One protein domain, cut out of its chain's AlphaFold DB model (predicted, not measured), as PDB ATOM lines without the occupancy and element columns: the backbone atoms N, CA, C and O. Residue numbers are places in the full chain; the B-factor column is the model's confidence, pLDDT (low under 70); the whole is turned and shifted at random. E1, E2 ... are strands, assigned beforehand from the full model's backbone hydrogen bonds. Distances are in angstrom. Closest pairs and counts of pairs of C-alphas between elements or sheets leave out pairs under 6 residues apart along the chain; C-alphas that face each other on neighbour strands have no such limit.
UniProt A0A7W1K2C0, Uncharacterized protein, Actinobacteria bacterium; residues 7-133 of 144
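Overview. This is residues 7 to 133 of the 144 residues of an uncharacterized protein of Actinobacteria bacterium (UniProt A0A7W1K2C0). A long, strongly twisted sheet of six strands makes the main wall, and one half of it, with E9 and E10, is partly face to face with a smaller sheet, E8 E7 E12, as a sandwich. A third small sheet, E3 E4 E5, sits by the E2 and E1 end of the wall and meets it at few places. The printed part has 127 residues with no named helix and twelve named strands, E1 to E12 in chain order; the class is all strand. The large sheet runs E2 E1 E6 E11 E10 E9, and all three sheets are antiparallel. The whole is compact, with a radius of gyration of the C-alphas of 15.6 A and spans of 45 by 30 by 24 A.

Arrangement. Begin in the large sheet with E6, residues 48 to 58, and E11, residues 112 to 121, which are antiparallel at 160 degrees; N 55 lies 2.8 A from O 115. On the other side of E6 is E1, residues 7 to 13, with N 8 and O 52 2.8 A apart. E1 makes a hairpin with the edge strand E2, residues 17 to 24, where N 9 and O 21 are 2.8 A apart. Go back to E11 and find E10, residues 97 to 107, its hairpin partner, with N 100 and O 118 2.8 A apart; E10 bends by 50 degrees at residue 104. The other edge strand is E9, residues 91 to 93, with N 92 and O 99 of E10 2.9 A apart. E9, E10 and E11 form a meander, each strand the antiparallel neighbour of the one before. Now look at E7, residues 68 to 74, the inner strand of the second sheet. It has E8, residues 82 to 87, on one side, N 72 to O 84 being 2.9 A, and E12, residues 125 to 132, on the other, N 71 to O 129 being 2.9 A. This sheet and the large one form a sandwich, two sheets face to face, with the facing parts 10.4 A centre to centre and the strands at 41 degrees; the closest C-alphas of E8 and E10 are those of Val 86 and Val 102, 6.3 A apart. The third sheet is a meander too: E3, residues 28 to 31, E4, residues 34 to 37, and E5, residues 41 to 44, with N 36 and O 29 2.7 A apart and N 37 and O 41 2.8 A apart. The closest C-alphas of E4 and E6 are those of Gly 34 and Val 48, at 7.7 A. E3, E4 and E5 are each apart from E7, E8 and E12.

Along the chain. Find C-alpha 48 at (-35.029, 44.087, -37.002); from there E6 runs 30.4 A to C-alpha 58. E10 measures 28.5 A from first to last C-alpha, E11 28.2 A, E2 23.0 A and E1 17.9 A; E1 begins at C-alpha 7, (-22.621, 45.833, -38.142). E9 spans 6.6 A. In the second sheet E12 spans 20.3 A and ends with C-alpha 132 at (-34.715, 51.409, -66.762); E7 spans 19.4 A and E8 16.9 A. E3 and E4 span 9.8 A each, and E5 9.6 A.

Size, cuts and confidence. The two C-alphas farthest apart are those of Ala 15 and Glu 61, at 48.2 A. The printed part has no cut. No link is long; E6 to E7, nine residues, and E7 to E8, seven residues, are short, and the others are tight. Look at residues 60 to 66 for pLDDT under 70, against a mean of 90.4 for the printed part.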
ATOM      1  N   TYR A   7     -21.241  45.594 -37.784       95.94
ATOM      2  CA  TYR A   7     -22.621  45.833 -38.142       95.94
ATOM      3  C   TYR A   7     -23.251  46.792 -37.150       95.94
ATOM      4  O   TYR A   7     -23.361  46.487 -35.965       95.94
ATOM      5  N   ARG A   8     -23.765  47.909 -37.647       96.88
ATOM      6  CA  ARG A   8     -24.693  48.746 -36.897       96.88
ATOM      7  C   ARG A   8     -26.110  48.238 -37.115       96.88
ATOM      8  O   ARG A   8     -26.675  48.375 -38.199       96.88
ATOM      9  N   VAL A   9     -26.685  47.630 -36.088       96.56
ATOM     10  CA  VAL A   9     -28.009  47.005 -36.121       96.56
ATOM     11  C   VAL A   9     -29.043  47.962 -35.533       96.56
ATOM     12  O   VAL A   9     -28.888  48.436 -34.411       96.56
ATOM     13  N   HIS A  10     -30.116  48.206 -36.282       95.62
ATOM     14  CA  HIS A  10     -31.264  49.011 -35.877       95.62
ATOM     15  C   HIS A  10     -32.432  48.085 -35.536       95.62
ATOM     16  O   HIS A  10     -32.882  47.295 -36.373       95.62
ATOM     17  N   LEU A  11     -32.930  48.189 -34.310       95.06
ATOM     18  CA  LEU A  11     -33.985  47.347 -33.760       95.06
ATOM     19  C   LEU A  11     -35.171  48.196 -33.315       95.06
ATOM     20  O   LEU A  11     -34.993  49.305 -32.821       95.06
ATOM     21  N   THR A  12     -36.378  47.645 -33.408       92.62
ATOM     22  CA  THR A  12     -37.540  48.224 -32.728       92.62
ATOM     23  C   THR A  12     -37.426  48.004 -31.218       92.62
ATOM     24  O   THR A  12     -37.227  46.883 -30.719       92.62
ATOM     25  N   ASP A  13     -37.555  49.107 -30.490       83.56
ATOM     26  CA  ASP A  13     -37.651  49.152 -29.041       83.56
ATOM     27  C   ASP A  13     -39.105  48.861 -28.624       83.56
ATOM     28  O   ASP A  13     -40.026  49.500 -29.146       83.56
ATOM     29  N   PRO A  14     -39.350  47.926 -27.685       75.94
ATOM     30  CA  PRO A  14     -40.675  47.687 -27.117       75.94
ATOM     31  C   PRO A  14     -41.366  48.941 -26.556       75.94
ATOM     32  O   PRO A  14     -42.590  48.962 -26.475       75.94
ATOM     33  N   ALA A  15     -40.608  49.976 -26.181       80.38
ATOM     34  CA  ALA A  15     -41.126  51.261 -25.716       80.38
ATOM     35  C   ALA A  15     -41.562  52.218 -26.850       80.38
ATOM     36  O   ALA A  15     -41.981  53.335 -26.561       80.38
ATOM     37  N   GLY A  16     -41.487  51.800 -28.120       72.69
ATOM     38  CA  GLY A  16     -41.942  52.591 -29.274       72.69
ATOM     39  C   GLY A  16     -40.856  53.435 -29.948       72.69
ATOM     40  O   GLY A  16     -41.166  54.456 -30.551       72.69
ATOM     41  N   GLY A  17     -39.588  53.027 -29.843       83.88
ATOM     42  CA  GLY A  17     -38.437  53.725 -30.428       83.88
ATOM     43  C   GLY A  17     -37.529  52.825 -31.268       83.88
ATOM     44  O   GLY A  17     -37.864  51.677 -31.570       83.88
ATOM     45  N   VAL A  18     -36.352  53.343 -31.622       90.06
ATOM     46  CA  VAL A  18     -35.303  52.594 -32.327       90.06
ATOM     47  C   VAL A  18     -34.091  52.439 -31.418       90.06
ATOM     48  O   VAL A  18     -33.485  53.425 -31.007       90.06
ATOM     49  N   ALA A  19     -33.718  51.194 -31.134       92.81
ATOM     50  CA  ALA A  19     -32.469  50.863 -30.467       92.81
ATOM     51  C   ALA A  19     -31.382  50.600 -31.517       92.81
ATOM     52  O   ALA A  19     -31.610  49.874 -32.486       92.81
ATOM     53  N   ILE A  20     -30.199  51.179 -31.319       93.88
ATOM     54  CA  ILE A  20     -29.041  50.991 -32.198       93.88
ATOM     55  C   ILE A  20     -27.935  50.316 -31.398       93.88
ATOM     56  O   ILE A  20     -27.628  50.734 -30.282       93.88
ATOM     57  N   GLN A  21     -27.335  49.283 -31.974       94.00
ATOM     58  CA  GLN A  21     -26.198  48.584 -31.386       94.00
ATOM     59  C   GLN A  21     -25.162  48.259 -32.458       94.00
ATOM     60  O   GLN A  21     -25.503  47.808 -33.551       94.00
ATOM     61  N   ASP A  22     -23.897  48.461 -32.121       95.38
ATOM     62  CA  ASP A  22     -22.764  48.108 -32.967       95.38
ATOM     63  C   ASP A  22     -22.283  46.696 -32.572       95.38
ATOM     64  O   ASP A  22     -22.066  46.403 -31.394       95.38
ATOM     65  N   VAL A  23     -22.195  45.790 -33.548       94.25
ATOM     66  CA  VAL A  23     -21.940  44.353 -33.365       94.25
ATOM     67  C   VAL A  23     -20.772  43.923 -34.255       94.25
ATOM     68  O   VAL A  23     -20.849  44.105 -35.470       94.25
ATOM     69  N   PRO A  24     -19.712  43.312 -33.704       93.69
ATOM     70  CA  PRO A  24     -18.637  42.735 -34.507       93.69
ATOM     71  C   PRO A  24     -19.152  41.702 -35.521       93.69
ATOM     72  O   PRO A  24     -20.031  40.898 -35.210       93.69
ATOM     73  N   THR A  25     -18.605  41.701 -36.737       92.00
ATOM     74  CA  THR A  25     -19.045  40.808 -37.829       92.00
ATOM     75  C   THR A  25     -18.854  39.333 -37.492       92.00
ATOM     76  O   THR A  25     -19.690  38.517 -37.862       92.00
ATOM     77  N   ASP A  26     -17.798  38.981 -36.757       92.62
ATOM     78  CA  ASP A  26     -17.558  37.615 -36.265       92.62
ATOM     79  C   ASP A  26     -18.595  37.150 -35.228       92.62
ATOM     80  O   ASP A  26     -18.748  35.958 -34.969       92.62
ATOM     81  N   SER A  27     -19.329  38.102 -34.659       93.69
ATOM     82  CA  SER A  27     -20.352  37.908 -33.643       93.69
ATOM     83  C   SER A  27     -21.767  38.100 -34.199       93.69
ATOM     84  O   SER A  27     -22.729  38.137 -33.429       93.69
ATOM     85  N   PHE A  28     -21.912  38.224 -35.520       95.25
ATOM     86  CA  PHE A  28     -23.174  38.451 -36.213       95.25
ATOM     87  C   PHE A  28     -23.459  37.326 -37.209       95.25
ATOM     88  O   PHE A  28     -22.613  36.973 -38.026       95.25
ATOM     89  N   GLU A  29     -24.688  36.816 -37.207       95.06
ATOM     90  CA  GLU A  29     -25.141  35.848 -38.205       95.06
ATOM     91  C   GLU A  29     -26.601  36.106 -38.591       95.06
ATOM     92  O   GLU A  29     -27.462  36.276 -37.730       95.06
ATOM     93  N   ALA A  30     -26.907  36.114 -39.891       94.62
ATOM     94  CA  ALA A  30     -28.284  36.122 -40.373       94.62
ATOM     95  C   ALA A  30     -28.789  34.680 -40.514       94.62
ATOM     96  O   ALA A  30     -28.186  33.860 -41.201       94.62
ATOM     97  N   THR A  31     -29.922  34.380 -39.889       94.62
ATOM     98  CA  THR A  31     -30.531  33.044 -39.846       94.62
ATOM     99  C   THR A  31     -31.958  33.099 -40.382       94.62
ATOM    100  O   THR A  31     -32.546  34.172 -40.502       94.62
ATOM    101  N   GLU A  32     -32.578  31.948 -40.628       93.31
ATOM    102  CA  GLU A  32     -33.990  31.887 -41.035       93.31
ATOM    103  C   GLU A  32     -34.928  32.615 -40.047       93.31
ATOM    104  O   GLU A  32     -35.907  33.242 -40.445       93.31
ATOM    105  N   ARG A  33     -34.614  32.592 -38.744       93.56
ATOM    106  CA  ARG A  33     -35.486  33.125 -37.682       93.56
ATOM    107  C   ARG A  33     -35.264  34.607 -37.369       93.56
ATOM    108  O   ARG A  33     -36.075  35.195 -36.649       93.56
ATOM    109  N   GLY A  34     -34.168  35.194 -37.835       96.31
ATOM    110  CA  GLY A  34     -33.726  36.519 -37.416       96.31
ATOM    111  C   GLY A  34     -32.218  36.687 -37.524       96.31
ATOM    112  O   GLY A  34     -31.533  35.886 -38.156       96.31
ATOM    113  N   ILE A  35     -31.691  37.682 -36.820       97.12
ATOM    114  CA  ILE A  35     -30.247  37.829 -36.628       97.12
ATOM    115  C   ILE A  35     -29.840  37.187 -35.302       97.12
ATOM    116  O   ILE A  35     -30.516  37.344 -34.285       97.12
ATOM    117  N   MET A  36     -28.738  36.456 -35.308       96.50
ATOM    118  CA  MET A  36     -28.090  35.938 -34.119       96.50
ATOM    119  C   MET A  36     -26.910  36.834 -33.756       96.50
ATOM    120  O   MET A  36     -26.093  37.197 -34.600       96.50
ATOM    121  N   LEU A  37     -26.841  37.180 -32.477       94.19
ATOM    122  CA  LEU A  37     -25.831  38.048 -31.896       94.19
ATOM    123  C   LEU A  37     -25.024  37.259 -30.868       94.19
ATOM    124  O   LEU A  37     -25.596  36.571 -30.010       94.19
ATOM    125  N   ASN A  38     -23.699  37.366 -30.943       89.88
ATOM    126  CA  ASN A  38     -22.738  36.693 -30.067       89.88
ATOM    127  C   ASN A  38     -22.988  35.173 -29.948       89.88
ATOM    128  O   ASN A  38     -22.784  34.588 -28.883       89.88
ATOM    129  N   GLY A  39     -23.528  34.546 -31.002       88.56
ATOM    130  CA  GLY A  39     -23.846  33.111 -31.056       88.56
ATOM    131  C   GLY A  39     -24.895  32.615 -30.049       88.56
ATOM    132  O   GLY A  39     -24.977  31.416 -29.798       88.56
ATOM    133  N   ARG A  40     -25.652  33.510 -29.396       89.38
ATOM    134  CA  ARG A  40     -26.550  33.137 -28.281       89.38
ATOM    135  C   ARG A  40     -27.917  33.796 -28.344       89.38
ATOM    136  O   ARG A  40     -28.915  33.164 -28.009       89.38
ATOM    137  N   THR A  41     -27.967  35.060 -28.747       93.25
ATOM    138  CA  THR A  41     -29.198  35.846 -28.702       93.25
ATOM    139  C   THR A  41     -29.774  35.966 -30.098       93.25
ATOM    140  O   THR A  41     -29.161  36.590 -30.958       93.25
ATOM    141  N   ILE A  42     -30.961  35.401 -30.319       96.00
ATOM    142  CA  ILE A  42     -31.697  35.580 -31.574       96.00
ATOM    143  C   ILE A  42     -32.630  36.778 -31.428       96.00
ATOM    144  O   ILE A  42     -33.522  36.784 -30.577       96.00
ATOM    145  N   VAL A  43     -32.446  37.771 -32.291       95.94
ATOM    146  CA  VAL A  43     -33.387  38.873 -32.473       95.94
ATOM    147  C   VAL A  43     -34.268  38.545 -33.679       95.94
ATOM    148  O   VAL A  43     -33.755  38.443 -34.795       95.94
ATOM    149  N   PRO A  44     -35.583  38.345 -33.484       96.06
ATOM    150  CA  PRO A  44     -36.467  37.908 -34.555       96.06
ATOM    151  C   PRO A  44     -36.656  38.999 -35.612       96.06
ATOM    152  O   PRO A  44     -36.651  40.185 -35.284       96.06
ATOM    153  N   TRP A  45     -36.900  38.603 -36.865       95.81
ATOM    154  CA  TRP A  45     -36.973  39.532 -38.003       95.81
ATOM    155  C   TRP A  45     -37.927  40.711 -37.816       95.81
ATOM    156  O   TRP A  45     -37.567  41.829 -38.158       95.81
ATOM    157  N   HIS A  46     -39.102  40.505 -37.211       92.25
ATOM    158  CA  HIS A  46     -40.061  41.594 -36.976       92.25
ATOM    159  C   HIS A  46     -39.500  42.706 -36.074       92.25
ATOM    160  O   HIS A  46     -39.970  43.841 -36.139       92.25
ATOM    161  N   ARG A  47     -38.483  42.401 -35.255       94.00
ATOM    162  CA  ARG A  47     -37.786  43.390 -34.429       94.00
ATOM    163  C   ARG A  47     -36.633  44.080 -35.144       94.00
ATOM    164  O   ARG A  47     -36.196  45.131 -34.689       94.00
ATOM    165  N   VAL A  48     -36.130  43.510 -36.230       96.12
ATOM    166  CA  VAL A  48     -35.029  44.087 -37.002       96.12
ATOM    167  C   VAL A  48     -35.608  45.109 -37.977       96.12
ATOM    168  O   VAL A  48     -36.520  44.799 -38.739       96.12
ATOM    169  N   ILE A  49     -35.094  46.336 -37.931       95.88
ATOM    170  CA  ILE A  49     -35.439  47.389 -38.896       95.88
ATOM    171  C   ILE A  49     -34.484  47.286 -40.082       95.88
ATOM    172  O   ILE A  49     -34.901  47.129 -41.222       95.88
ATOM    173  N   ARG A  50     -33.182  47.321 -39.791       96.88
ATOM    174  CA  ARG A  50     -32.092  47.139 -40.752       96.88
ATOM    175  C   ARG A  50     -30.793  46.867 -40.013       96.88
ATOM    176  O   ARG A  50     -30.692  47.109 -38.811       96.88
ATOM    177  N   TYR A  51     -29.778  46.425 -40.731       97.19
ATOM    178  CA  TYR A  51     -28.406  46.457 -40.242       97.19
ATOM    179  C   TYR A  51     -27.480  46.934 -41.351       97.19
ATOM    180  O   TYR A  51     -27.692  46.631 -42.524       97.19
ATOM    181  N   VAL A  52     -26.491  47.742 -40.983       96.81
ATOM    182  CA  VAL A  52     -25.609  48.414 -41.937       96.81
ATOM    183  C   VAL A  52     -24.155  48.122 -41.625       96.81
ATOM    184  O   VAL A  52     -23.792  47.962 -40.462       96.81
ATOM    185  N   ARG A  53     -23.323  48.071 -42.659       95.62
ATOM    186  CA  ARG A  53     -21.866  48.057 -42.521       95.62
ATOM    187  C   ARG A  53     -21.226  48.873 -43.629       95.62
ATOM    188  O   ARG A  53     -21.781  48.968 -44.728       95.62
ATOM    189  N   ASP A  54     -20.045  49.391 -43.351       94.38
ATOM    190  CA  ASP A  54     -19.252  50.085 -44.352       94.38
ATOM    191  C   ASP A  54     -18.479  49.063 -45.197       94.38
ATOM    192  O   ASP A  54     -18.083  47.992 -44.729       94.38
ATOM    193  N   VAL A  55     -18.335  49.361 -46.484       91.75
ATOM    194  CA  VAL A  55     -17.660  48.514 -47.466       91.75
ATOM    195  C   VAL A  55     -16.806  49.408 -48.352       91.75
ATOM    196  O   VAL A  55     -17.307  50.354 -48.958       91.75
ATOM    197  N   VAL A  56     -15.523  49.084 -48.469       90.88
ATOM    198  CA  VAL A  56     -14.616  49.735 -49.417       90.88
ATOM    199  C   VAL A  56     -14.380  48.787 -50.584       90.88
ATOM    200  O   VAL A  56     -14.082  47.609 -50.389       90.88
ATOM    201  N   GLN A  57     -14.541  49.286 -51.805       87.62
ATOM    202  CA  GLN A  57     -14.266  48.526 -53.024       87.62
ATOM    203  C   GLN A  57     -13.299  49.306 -53.914       87.62
ATOM    204  O   GLN A  57     -13.342  50.539 -53.921       87.62
ATOM    205  N   PRO A  58     -12.429  48.626 -54.675       86.69
ATOM    206  CA  PRO A  58     -11.668  49.292 -55.721       86.69
ATOM    207  C   PRO A  58     -12.623  49.874 -56.773       86.69
ATOM    208  O   PRO A  58     -13.649  49.268 -57.092       86.69
ATOM    209  N   LEU A  59     -12.280  51.034 -57.337       81.50
ATOM    210  CA  LEU A  59     -12.872  51.496 -58.590       81.50
ATOM    211  C   LEU A  59     -12.517  50.453 -59.657       81.50
ATOM    212  O   LEU A  59     -11.362  50.349 -60.067       81.50
ATOM    213  N   GLY A  60     -13.488  49.636 -60.060       67.62
ATOM    214  CA  GLY A  60     -13.323  48.718 -61.185       67.62
ATOM    215  C   GLY A  60     -13.195  49.454 -62.524       67.62
ATOM    216  O   GLY A  60     -13.300  50.682 -62.595       67.62
ATOM    217  N   GLU A  61     -13.008  48.686 -63.604       53.28
ATOM    218  CA  GLU A  61     -13.195  49.181 -64.977       53.28
ATOM    219  C   GLU A  61     -14.559  49.877 -65.110       53.28
ATOM    220  O   GLU A  61     -15.490  49.491 -64.395       53.28
ATOM    221  N   PRO A  62     -14.695  50.899 -65.984       52.88
ATOM    222  CA  PRO A  62     -15.934  51.651 -66.140       52.88
ATOM    223  C   PRO A  62     -17.104  50.682 -66.279       52.88
ATOM    224  O   PRO A  62     -17.195  49.939 -67.257       52.88
ATOM    225  N   GLU A  63     -17.935  50.666 -65.235       55.88
ATOM    226  CA  GLU A  63     -19.052  49.749 -65.066       55.88
ATOM    227  C   GLU A  63     -19.818  49.704 -66.388       55.88
ATOM    228  O   GLU A  63     -20.287  50.747 -66.856       55.88
ATOM    229  N   LEU A  64     -19.914  48.516 -67.008       50.34
ATOM    230  CA  LEU A  64     -20.842  48.257 -68.110       50.34
ATOM    231  C   LEU A  64     -22.132  48.981 -67.757       50.34
ATOM    232  O   LEU A  64     -22.721  48.658 -66.726       50.34
ATOM    233  N   MET A  65     -22.480  50.012 -68.535       53.62
ATOM    234  CA  MET A  65     -23.549  50.950 -68.213       53.62
ATOM    235  C   MET A  65     -24.846  50.169 -67.994       53.62
ATOM    236  O   MET A  65     -25.598  49.894 -68.922       53.62
ATOM    237  N   MET A  66     -25.099  49.757 -66.754       61.03
ATOM    238  CA  MET A  66     -26.358  49.146 -66.393       61.03
ATOM    239  C   MET A  66     -27.343  50.292 -66.312       61.03
ATOM    240  O   MET A  66     -27.362  51.069 -65.358       61.03
ATOM    241  N   HIS A  67     -28.134  50.408 -67.369       75.31
ATOM    242  CA  HIS A  67     -29.176  51.406 -67.526       75.31
ATOM    243  C   HIS A  67     -30.395  51.039 -66.674       75.31
ATOM    244  O   HIS A  67     -31.501  50.938 -67.193       75.31
ATOM    245  N   ALA A  68     -30.212  50.770 -65.382       86.69
ATOM    246  CA  ALA A  68     -31.321  50.533 -64.473       86.69
ATOM    247  C   ALA A  68     -30.984  50.949 -63.041       86.69
ATOM    248  O   ALA A  68     -29.896  50.675 -62.529       86.69
ATOM    249  N   GLU A  69     -31.963  51.550 -62.386       92.69
ATOM    250  CA  GLU A  69     -31.971  51.831 -60.957       92.69
ATOM    251  C   GLU A  69     -32.958  50.904 -60.260       92.69
ATOM    252  O   GLU A  69     -33.940  50.456 -60.850       92.69
ATOM    253  N   VAL A  70     -32.711  50.639 -58.986       95.31
ATOM    254  CA  VAL A  70     -33.701  50.088 -58.070       95.31
ATOM    255  C   VAL A  70     -34.116  51.191 -57.114       95.31
ATOM    256  O   VAL A  70     -33.265  51.872 -56.534       95.31
ATOM    257  N   ARG A  71     -35.424  51.369 -56.956       96.38
ATOM    258  CA  ARG A  71     -36.014  52.228 -55.930       96.38
ATOM    259  C   ARG A  71     -36.753  51.337 -54.954       96.38
ATOM    260  O   ARG A  71     -37.566  50.529 -55.384       96.38
ATOM    261  N   ALA A  72     -36.443  51.464 -53.674       96.44
ATOM    262  CA  ALA A  72     -37.057  50.682 -52.616       96.44
ATOM    263  C   ALA A  72     -37.685  51.620 -51.588       96.44
ATOM    264  O   ALA A  72     -37.029  52.557 -51.127       96.44
ATOM    265  N   TRP A  73     -38.936  51.349 -51.231       97.06
ATOM    266  CA  TRP A  73     -39.667  52.008 -50.157       97.06
ATOM    267  C   TRP A  73     -39.656  51.105 -48.938       97.06
ATOM    268  O   TRP A  73     -40.009  49.927 -49.014       97.06
ATOM    269  N   LEU A  74     -39.214  51.658 -47.820       96.00
ATOM    270  CA  LEU A  74     -38.901  50.923 -46.611       96.00
ATOM    271  C   LEU A  74     -39.734  51.455 -45.452       96.00
ATOM    272  O   LEU A  74     -39.898  52.664 -45.290       96.00
ATOM    273  N   ASP A  75     -40.199  50.538 -44.618       93.00
ATOM    274  CA  ASP A  75     -40.649  50.833 -43.269       93.00
ATOM    275  C   ASP A  75     -39.426  50.868 -42.343       93.00
ATOM    276  O   ASP A  75     -38.916  49.836 -41.900       93.00
ATOM    277  N   ASP A  76     -38.938  52.073 -42.066       85.06
ATOM    278  CA  ASP A  76     -37.847  52.322 -41.126       85.06
ATOM    279  C   ASP A  76     -38.338  52.536 -39.679       85.06
ATOM    280  O   ASP A  76     -37.541  52.851 -38.791       85.06
ATOM    281  N   GLY A  77     -39.638  52.337 -39.428       81.00
ATOM    282  CA  GLY A  77     -40.307  52.612 -38.159       81.00
ATOM    283  C   GLY A  77     -40.786  54.058 -37.988       81.00
ATOM    284  O   GLY A  77     -41.358  54.366 -36.943       81.00
ATOM    285  N   SER A  78     -40.564  54.941 -38.969       83.44
ATOM    286  CA  SER A  78     -41.116  56.303 -38.982       83.44
ATOM    287  C   SER A  78     -42.482  56.372 -39.683       83.44
ATOM    288  O   SER A  78     -42.852  55.477 -40.438       83.44
ATOM    289  N   GLU A  79     -43.235  57.459 -39.473       80.88
ATOM    290  CA  GLU A  79     -44.533  57.666 -40.147       80.88
ATOM    291  C   GLU A  79     -44.404  57.840 -41.670       80.88
ATOM    292  O   GLU A  79     -45.329  57.511 -42.411       80.88
ATOM    293  N   SER A  80     -43.272  58.369 -42.145       84.06
ATOM    294  CA  SER A  80     -43.033  58.634 -43.568       84.06
ATOM    295  C   SER A  80     -42.366  57.477 -44.308       84.06
ATOM    296  O   SER A  80     -42.391  57.456 -45.539       84.06
ATOM    297  N   GLY A  81     -41.741  56.551 -43.576       88.75
ATOM    298  CA  GLY A  81     -40.826  55.565 -44.139       88.75
ATOM    299  C   GLY A  81     -39.565  56.193 -44.746       88.75
ATOM    300  O   GLY A  81     -39.305  57.395 -44.629       88.75
ATOM    301  N   GLU A  82     -38.795  55.366 -45.449       94.00
ATOM    302  CA  GLU A  82     -37.562  55.746 -46.143       94.00
ATOM    303  C   GLU A  82     -37.611  55.284 -47.605       94.00
ATOM    304  O   GLU A  82     -38.141  54.224 -47.923       94.00
ATOM    305  N   THR A  83     -37.049  56.070 -48.528       95.62
ATOM    306  CA  THR A  83     -36.860  55.643 -49.924       95.62
ATOM    307  C   THR A  83     -35.378  55.589 -50.253       95.62
ATOM    308  O   THR A  83     -34.699  56.615 -50.229       95.62
ATOM    309  N   LEU A  84     -34.889  54.410 -50.632       95.06
ATOM    310  CA  LEU A  84     -33.524  54.217 -51.110       95.06
ATOM    311  C   LEU A  84     -33.503  54.043 -52.626       95.06
ATOM    312  O   LEU A  84     -34.361  53.379 -53.207       95.06
ATOM    313  N   LYS A  85     -32.497  54.640 -53.269       95.00
ATOM    314  CA  LYS A  85     -32.255  54.522 -54.709       95.00
ATOM    315  C   LYS A  85     -30.824  54.063 -54.933       95.00
ATOM    316  O   LYS A  85     -29.891  54.716 -54.470       95.00
ATOM    317  N   VAL A  86     -30.658  52.952 -55.638       93.56
ATOM    318  CA  VAL A  86     -29.346  52.378 -55.958       93.56
ATOM    319  C   VAL A  86     -29.298  51.951 -57.417       93.56
ATOM    320  O   VAL A  86     -30.330  51.730 -58.048       93.56
ATOM    321  N   ARG A  87     -28.094  51.817 -57.973       91.12
ATOM    322  CA  ARG A  87     -27.923  51.155 -59.272       91.12
ATOM    323  C   ARG A  87     -28.357  49.694 -59.159       91.12
ATOM    324  O   ARG A  87     -28.254  49.092 -58.094       91.12
ATOM    325  N   ALA A  88     -28.859  49.117 -60.244       91.12
ATOM    326  CA  ALA A  88     -29.432  47.775 -60.184       91.12
ATOM    327  C   ALA A  88     -28.422  46.656 -59.862       91.12
ATOM    328  O   ALA A  88     -28.827  45.620 -59.356       91.12
ATOM    329  N   ASP A  89     -27.133  46.851 -60.137       89.56
ATOM    330  CA  ASP A  89     -26.032  45.957 -59.737       89.56
ATOM    331  C   ASP A  89     -25.622  46.118 -58.263       89.56
ATOM    332  O   ASP A  89     -24.885  45.303 -57.719       89.56
ATOM    333  N   ARG A  90     -26.111  47.173 -57.609       92.62
ATOM    334  CA  ARG A  90     -25.930  47.473 -56.183       92.62
ATOM    335  C   ARG A  90     -27.120  47.034 -55.337       92.62
ATOM    336  O   ARG A  90     -27.190  47.377 -54.158       92.62
ATOM    337  N   PHE A  91     -28.040  46.294 -55.940       94.81
ATOM    338  CA  PHE A  91     -29.175  45.678 -55.283       94.81
ATOM    339  C   PHE A  91     -29.061  44.162 -55.398       94.81
ATOM    340  O   PHE A  91     -28.934  43.636 -56.503       94.81
ATOM    341  N   ASP A  92     -29.141  43.469 -54.268       94.88
ATOM    342  CA  ASP A  92     -29.163  42.010 -54.218       94.88
ATOM    343  C   ASP A  92     -30.389  41.539 -53.416       94.88
ATOM    344  O   ASP A  92     -30.490  41.826 -52.216       94.88
ATOM    345  N   PRO A  93     -31.365  40.865 -54.054       93.94
ATOM    346  CA  PRO A  93     -32.493  40.272 -53.355       93.94
ATOM    347  C   PRO A  93     -32.042  38.975 -52.675       93.94
ATOM    348  O   PRO A  93     -32.214  37.873 -53.199       93.94
ATOM    349  N   GLY A  94     -31.458  39.119 -51.488       93.38
ATOM    350  CA  GLY A  94     -31.060  38.002 -50.650       93.38
ATOM    351  C   GLY A  94     -32.260  37.192 -50.141       93.38
ATOM    352  O   GLY A  94     -33.417  37.610 -50.249       93.38
ATOM    353  N   PRO A  95     -32.010  36.020 -49.536       93.75
ATOM    354  CA  PRO A  95     -33.086  35.155 -49.065       93.75
ATOM    355  C   PRO A  95     -33.922  35.836 -47.970       93.75
ATOM    356  O   PRO A  95     -35.150  35.782 -48.019       93.75
ATOM    357  N   TRP A  96     -33.282  36.519 -47.010       94.94
ATOM    358  CA  TRP A  96     -33.958  37.118 -45.844       94.94
ATOM    359  C   TRP A  96     -34.035  38.643 -45.893       94.94
ATOM    360  O   TRP A  96     -34.913  39.244 -45.269       94.94
ATOM    361  N   THR A  97     -33.120  39.266 -46.630       97.44
ATOM    362  CA  THR A  97     -32.986  40.715 -46.724       97.44
ATOM    363  C   THR A  97     -32.889  41.165 -48.170       97.44
ATOM    364  O   THR A  97     -32.319  40.473 -49.009       97.44
ATOM    365  N   ALA A  98     -33.400  42.361 -48.432       97.56
ATOM    366  CA  ALA A  98     -32.980  43.166 -49.560       97.56
ATOM    367  C   ALA A  98     -31.679  43.885 -49.182       97.56
ATOM    368  O   ALA A  98     -31.641  44.644 -48.208       97.56
ATOM    369  N   ASP A  99     -30.621  43.640 -49.947       97.44
ATOM    370  CA  ASP A  99     -29.311  44.240 -49.736       97.44
ATOM    371  C   ASP A  99     -29.121  45.403 -50.716       97.44
ATOM    372  O   ASP A  99     -29.234  45.237 -51.930       97.44
ATOM    373  N   LEU A 100     -28.809  46.588 -50.190       97.38
ATOM    374  CA  LEU A 100     -28.599  47.810 -50.963       97.38
ATOM    375  C   LEU A 100     -27.202  48.374 -50.688       97.38
ATOM    376  O   LEU A 100     -26.835  48.601 -49.537       97.38
ATOM    377  N   LEU A 101     -26.425  48.634 -51.739       95.62
ATOM    378  CA  LEU A 101     -25.137  49.324 -51.654       95.62
ATOM    379  C   LEU A 101     -25.310  50.799 -52.031       95.62
ATOM    380  O   LEU A 101     -25.464  51.151 -53.203       95.62
ATOM    381  N   VAL A 102     -25.268  51.668 -51.023       95.06
ATOM    382  CA  VAL A 102     -25.395  53.124 -51.173       95.06
ATOM    383  C   VAL A 102     -24.007  53.751 -51.237       95.06
ATOM    384  O   VAL A 102     -23.150  53.436 -50.419       95.06
ATOM    385  N   VAL A 103     -23.770  54.642 -52.201       92.69
ATOM    386  CA  VAL A 103     -22.495  55.371 -52.300       92.69
ATOM    387  C   VAL A 103     -22.444  56.467 -51.254       92.69
ATOM    388  O   VAL A 103     -23.309  57.338 -51.249       92.69
ATOM    389  N   GLU A 104     -21.407  56.451 -50.422       93.19
ATOM    390  CA  GLU A 104     -21.141  57.533 -49.473       93.19
ATOM    391  C   GLU A 104     -20.067  58.483 -49.996       93.19
ATOM    392  O   GLU A 104     -20.237  59.700 -49.947       93.19
ATOM    393  N   ALA A 105     -18.975  57.941 -50.536       91.12
ATOM    394  CA  ALA A 105     -17.889  58.741 -51.085       91.12
ATOM    395  C   ALA A 105     -17.133  57.992 -52.182       91.12
ATOM    396  O   ALA A 105     -17.055  56.764 -52.194       91.12
ATOM    397  N   VAL A 106     -16.533  58.750 -53.095       90.38
ATOM    398  CA  VAL A 106     -15.637  58.229 -54.128       90.38
ATOM    399  C   VAL A 106     -14.270  58.871 -53.930       90.38
ATOM    400  O   VAL A 106     -14.159  60.096 -53.948       90.38
ATOM    401  N   ASN A 107     -13.237  58.054 -53.743       89.06
ATOM    402  CA  ASN A 107     -11.857  58.499 -53.644       89.06
ATOM    403  C   ASN A 107     -11.128  58.182 -54.952       89.06
ATOM    404  O   ASN A 107     -10.716  57.050 -55.207       89.06
ATOM    405  N   ILE A 108     -10.981  59.206 -55.789       88.31
ATOM    406  CA  ILE A 108     -10.350  59.079 -57.105       88.31
ATOM    407  C   ILE A 108      -8.843  58.825 -56.979       88.31
ATOM    408  O   ILE A 108      -8.301  58.031 -57.740       88.31
ATOM    409  N   GLU A 109      -8.173  59.448 -56.005       90.06
ATOM    410  CA  GLU A 109      -6.723  59.305 -55.807       90.06
ATOM    411  C   GLU A 109      -6.346  57.889 -55.367       90.06
ATOM    412  O   GLU A 109      -5.390  57.310 -55.877       90.06
ATOM    413  N   ALA A 110      -7.124  57.315 -54.447       86.75
ATOM    414  CA  ALA A 110      -6.937  55.943 -53.982       86.75
ATOM    415  C   ALA A 110      -7.576  54.897 -54.910       86.75
ATOM    416  O   ALA A 110      -7.434  53.703 -54.655       86.75
ATOM    417  N   ALA A 111      -8.290  55.331 -55.955       89.06
ATOM    418  CA  ALA A 111      -9.121  54.482 -56.802       89.06
ATOM    419  C   ALA A 111     -10.045  53.563 -55.976       89.06
ATOM    420  O   ALA A 111     -10.112  52.357 -56.214       89.06
ATOM    421  N   THR A 112     -10.762  54.126 -54.998       91.00
ATOM    422  CA  THR A 112     -11.724  53.391 -54.163       91.00
ATOM    423  C   THR A 112     -13.089  54.067 -54.107       91.00
ATOM    424  O   THR A 112     -13.231  55.285 -54.234       91.00
ATOM    425  N   ILE A 113     -14.122  53.260 -53.890       91.38
ATOM    426  CA  ILE A 113     -15.471  53.706 -53.563       91.38
ATOM    427  C   ILE A 113     -15.827  53.241 -52.151       91.38
ATOM    428  O   ILE A 113     -15.660  52.072 -51.801       91.38
ATOM    429  N   HIS A 114     -16.306  54.181 -51.343       92.44
ATOM    430  CA  HIS A 114     -16.847  53.936 -50.015       92.44
ATOM    431  C   HIS A 114     -18.357  53.774 -50.132       92.44
ATOM    432  O   HIS A 114     -19.075  54.669 -50.594       92.44
ATOM    433  N   LEU A 115     -18.824  52.600 -49.735       93.69
ATOM    434  CA  LEU A 115     -20.206  52.182 -49.818       93.69
ATOM    435  C   LEU A 115     -20.724  51.889 -48.415       93.69
ATOM    436  O   LEU A 115     -20.032  51.282 -47.601       93.69
ATOM    437  N   LYS A 116     -21.991  52.205 -48.180       95.69
ATOM    438  CA  LYS A 116     -22.750  51.670 -47.058       95.69
ATOM    439  C   LYS A 116     -23.605  50.516 -47.559       95.69
ATOM    440  O   LYS A 116     -24.497  50.712 -48.388       95.69
ATOM    441  N   LYS A 117     -23.326  49.305 -47.070       96.31
ATOM    442  CA  LYS A 117     -24.172  48.133 -47.310       96.31
ATOM    443  C   LYS A 117     -25.296  48.126 -46.286       96.31
ATOM    444  O   LYS A 117     -25.042  47.963 -45.095       96.31
ATOM    445  N   ILE A 118     -26.521  48.300 -46.761       97.50
ATOM    446  CA  ILE A 118     -27.743  48.315 -45.963       97.50
ATOM    447  C   ILE A 118     -28.487  47.015 -46.220       97.50
ATOM    448  O   ILE A 118     -28.824  46.703 -47.356       97.50
ATOM    449  N   HIS A 119     -28.752  46.273 -45.155       97.69
ATOM    450  CA  HIS A 119     -29.544  45.056 -45.194       97.69
ATOM    451  C   HIS A 119     -30.901  45.324 -44.556       97.69
ATOM    452  O   HIS A 119     -30.976  45.679 -43.375       97.69
ATOM    453  N   VAL A 120     -31.971  45.143 -45.325       97.69
ATOM    454  CA  VAL A 120     -33.342  45.397 -44.871       97.69
ATOM    455  C   VAL A 120     -34.132  44.092 -44.916       97.69
ATOM    456  O   VAL A 120     -34.225  43.500 -45.990       97.69
ATOM    457  N   PRO A 121     -34.697  43.600 -43.798       97.38
ATOM    458  CA  PRO A 121     -35.559  42.419 -43.818       97.38
ATOM    459  C   PRO A 121     -36.712  42.597 -44.803       97.38
ATOM    460  O   PRO A 121     -37.311  43.667 -44.845       97.38
ATOM    461  N   TRP A 122     -37.084  41.550 -45.544       96.31
ATOM    462  CA  TRP A 122     -38.177  41.651 -46.525       96.31
ATOM    463  C   TRP A 122     -39.491  42.167 -45.930       96.31
ATOM    464  O   TRP A 122     -40.190  42.935 -46.576       96.31
ATOM    465  N   GLY A 123     -39.792  41.833 -44.670       94.81
ATOM    466  CA  GLY A 123     -40.970  42.354 -43.965       94.81
ATOM    467  C   GLY A 123     -40.948  43.863 -43.680       94.81
ATOM    468  O   GLY A 123     -41.948  44.394 -43.215       94.81
ATOM    469  N   ARG A 124     -39.820  44.539 -43.928       95.56
ATOM    470  CA  ARG A 124     -39.636  45.996 -43.834       95.56
ATOM    471  C   ARG A 124     -39.553  46.665 -45.208       95.56
ATOM    472  O   ARG A 124     -39.527  47.886 -45.282       95.56
ATOM    473  N   VAL A 125     -39.512  45.896 -46.295       96.94
ATOM    474  CA  VAL A 125     -39.576  46.430 -47.659       96.94
ATOM    475  C   VAL A 125     -41.046  46.500 -48.055       96.94
ATOM    476  O   VAL A 125     -41.696  45.470 -48.209       96.94
ATOM    477  N   LEU A 126     -41.572  47.712 -48.197       95.81
ATOM    478  CA  LEU A 126     -42.966  47.941 -48.581       95.81
ATOM    479  C   LEU A 126     -43.164  47.662 -50.071       95.81
ATOM    480  O   LEU A 126     -44.099  46.974 -50.470       95.81
ATOM    481  N   GLU A 127     -42.252  48.186 -50.881       96.00
ATOM    482  CA  GLU A 127     -42.253  48.037 -52.329       96.00
ATOM    483  C   GLU A 127     -40.828  48.222 -52.853       96.00
ATOM    484  O   GLU A 127     -40.019  48.940 -52.259       96.00
ATOM    485  N   TYR A 128     -40.510  47.596 -53.985       96.25
ATOM    486  CA  TYR A 128     -39.353  47.987 -54.774       96.25
ATOM    487  C   TYR A 128     -39.655  47.868 -56.266       96.25
ATOM    488  O   TYR A 128     -40.327  46.938 -56.710       96.25
ATOM    489  N   GLU A 129     -39.119  48.800 -57.047       95.50
ATOM    490  CA  GLU A 129     -39.208  48.794 -58.502       95.50
ATOM    491  C   GLU A 129     -37.815  48.825 -59.128       95.50
ATOM    492  O   GLU A 129     -36.886  49.446 -58.603       95.50
ATOM    493  N   ARG A 130     -37.674  48.174 -60.286       93.25
ATOM    494  CA  ARG A 130     -36.484  48.280 -61.133       93.25
ATOM    495  C   ARG A 130     -36.826  49.148 -62.339       93.25
ATOM    496  O   ARG A 130     -37.608  48.744 -63.195       93.25
ATOM    497  N   VAL A 131     -36.235  50.334 -62.397       91.69
ATOM    498  CA  VAL A 131     -36.535  51.370 -63.389       91.69
ATOM    499  C   VAL A 131     -35.413  51.420 -64.418       91.69
ATOM    500  O   VAL A 131     -34.280  51.726 -64.045       91.69
ATOM    501  N   PRO A 132     -35.685  51.158 -65.707       87.19
ATOM    502  CA  PRO A 132     -34.715  51.409 -66.762       87.19
ATOM    503  C   PRO A 132     -34.349  52.898 -66.805       87.19
ATOM    504  O   PRO A 132     -35.222  53.766 -66.831       87.19
ATOM    505  N   LEU A 133     -33.057  53.202 -66.825       79.62
ATOM    506  CA  LEU A 133     -32.569  54.553 -67.059       79.62
ATOM    507  C   LEU A 133     -32.633  54.860 -68.557       79.62
ATOM    508  O   LEU A 133     -32.264  54.007 -69.368       79.62
TER     509      LEU A 133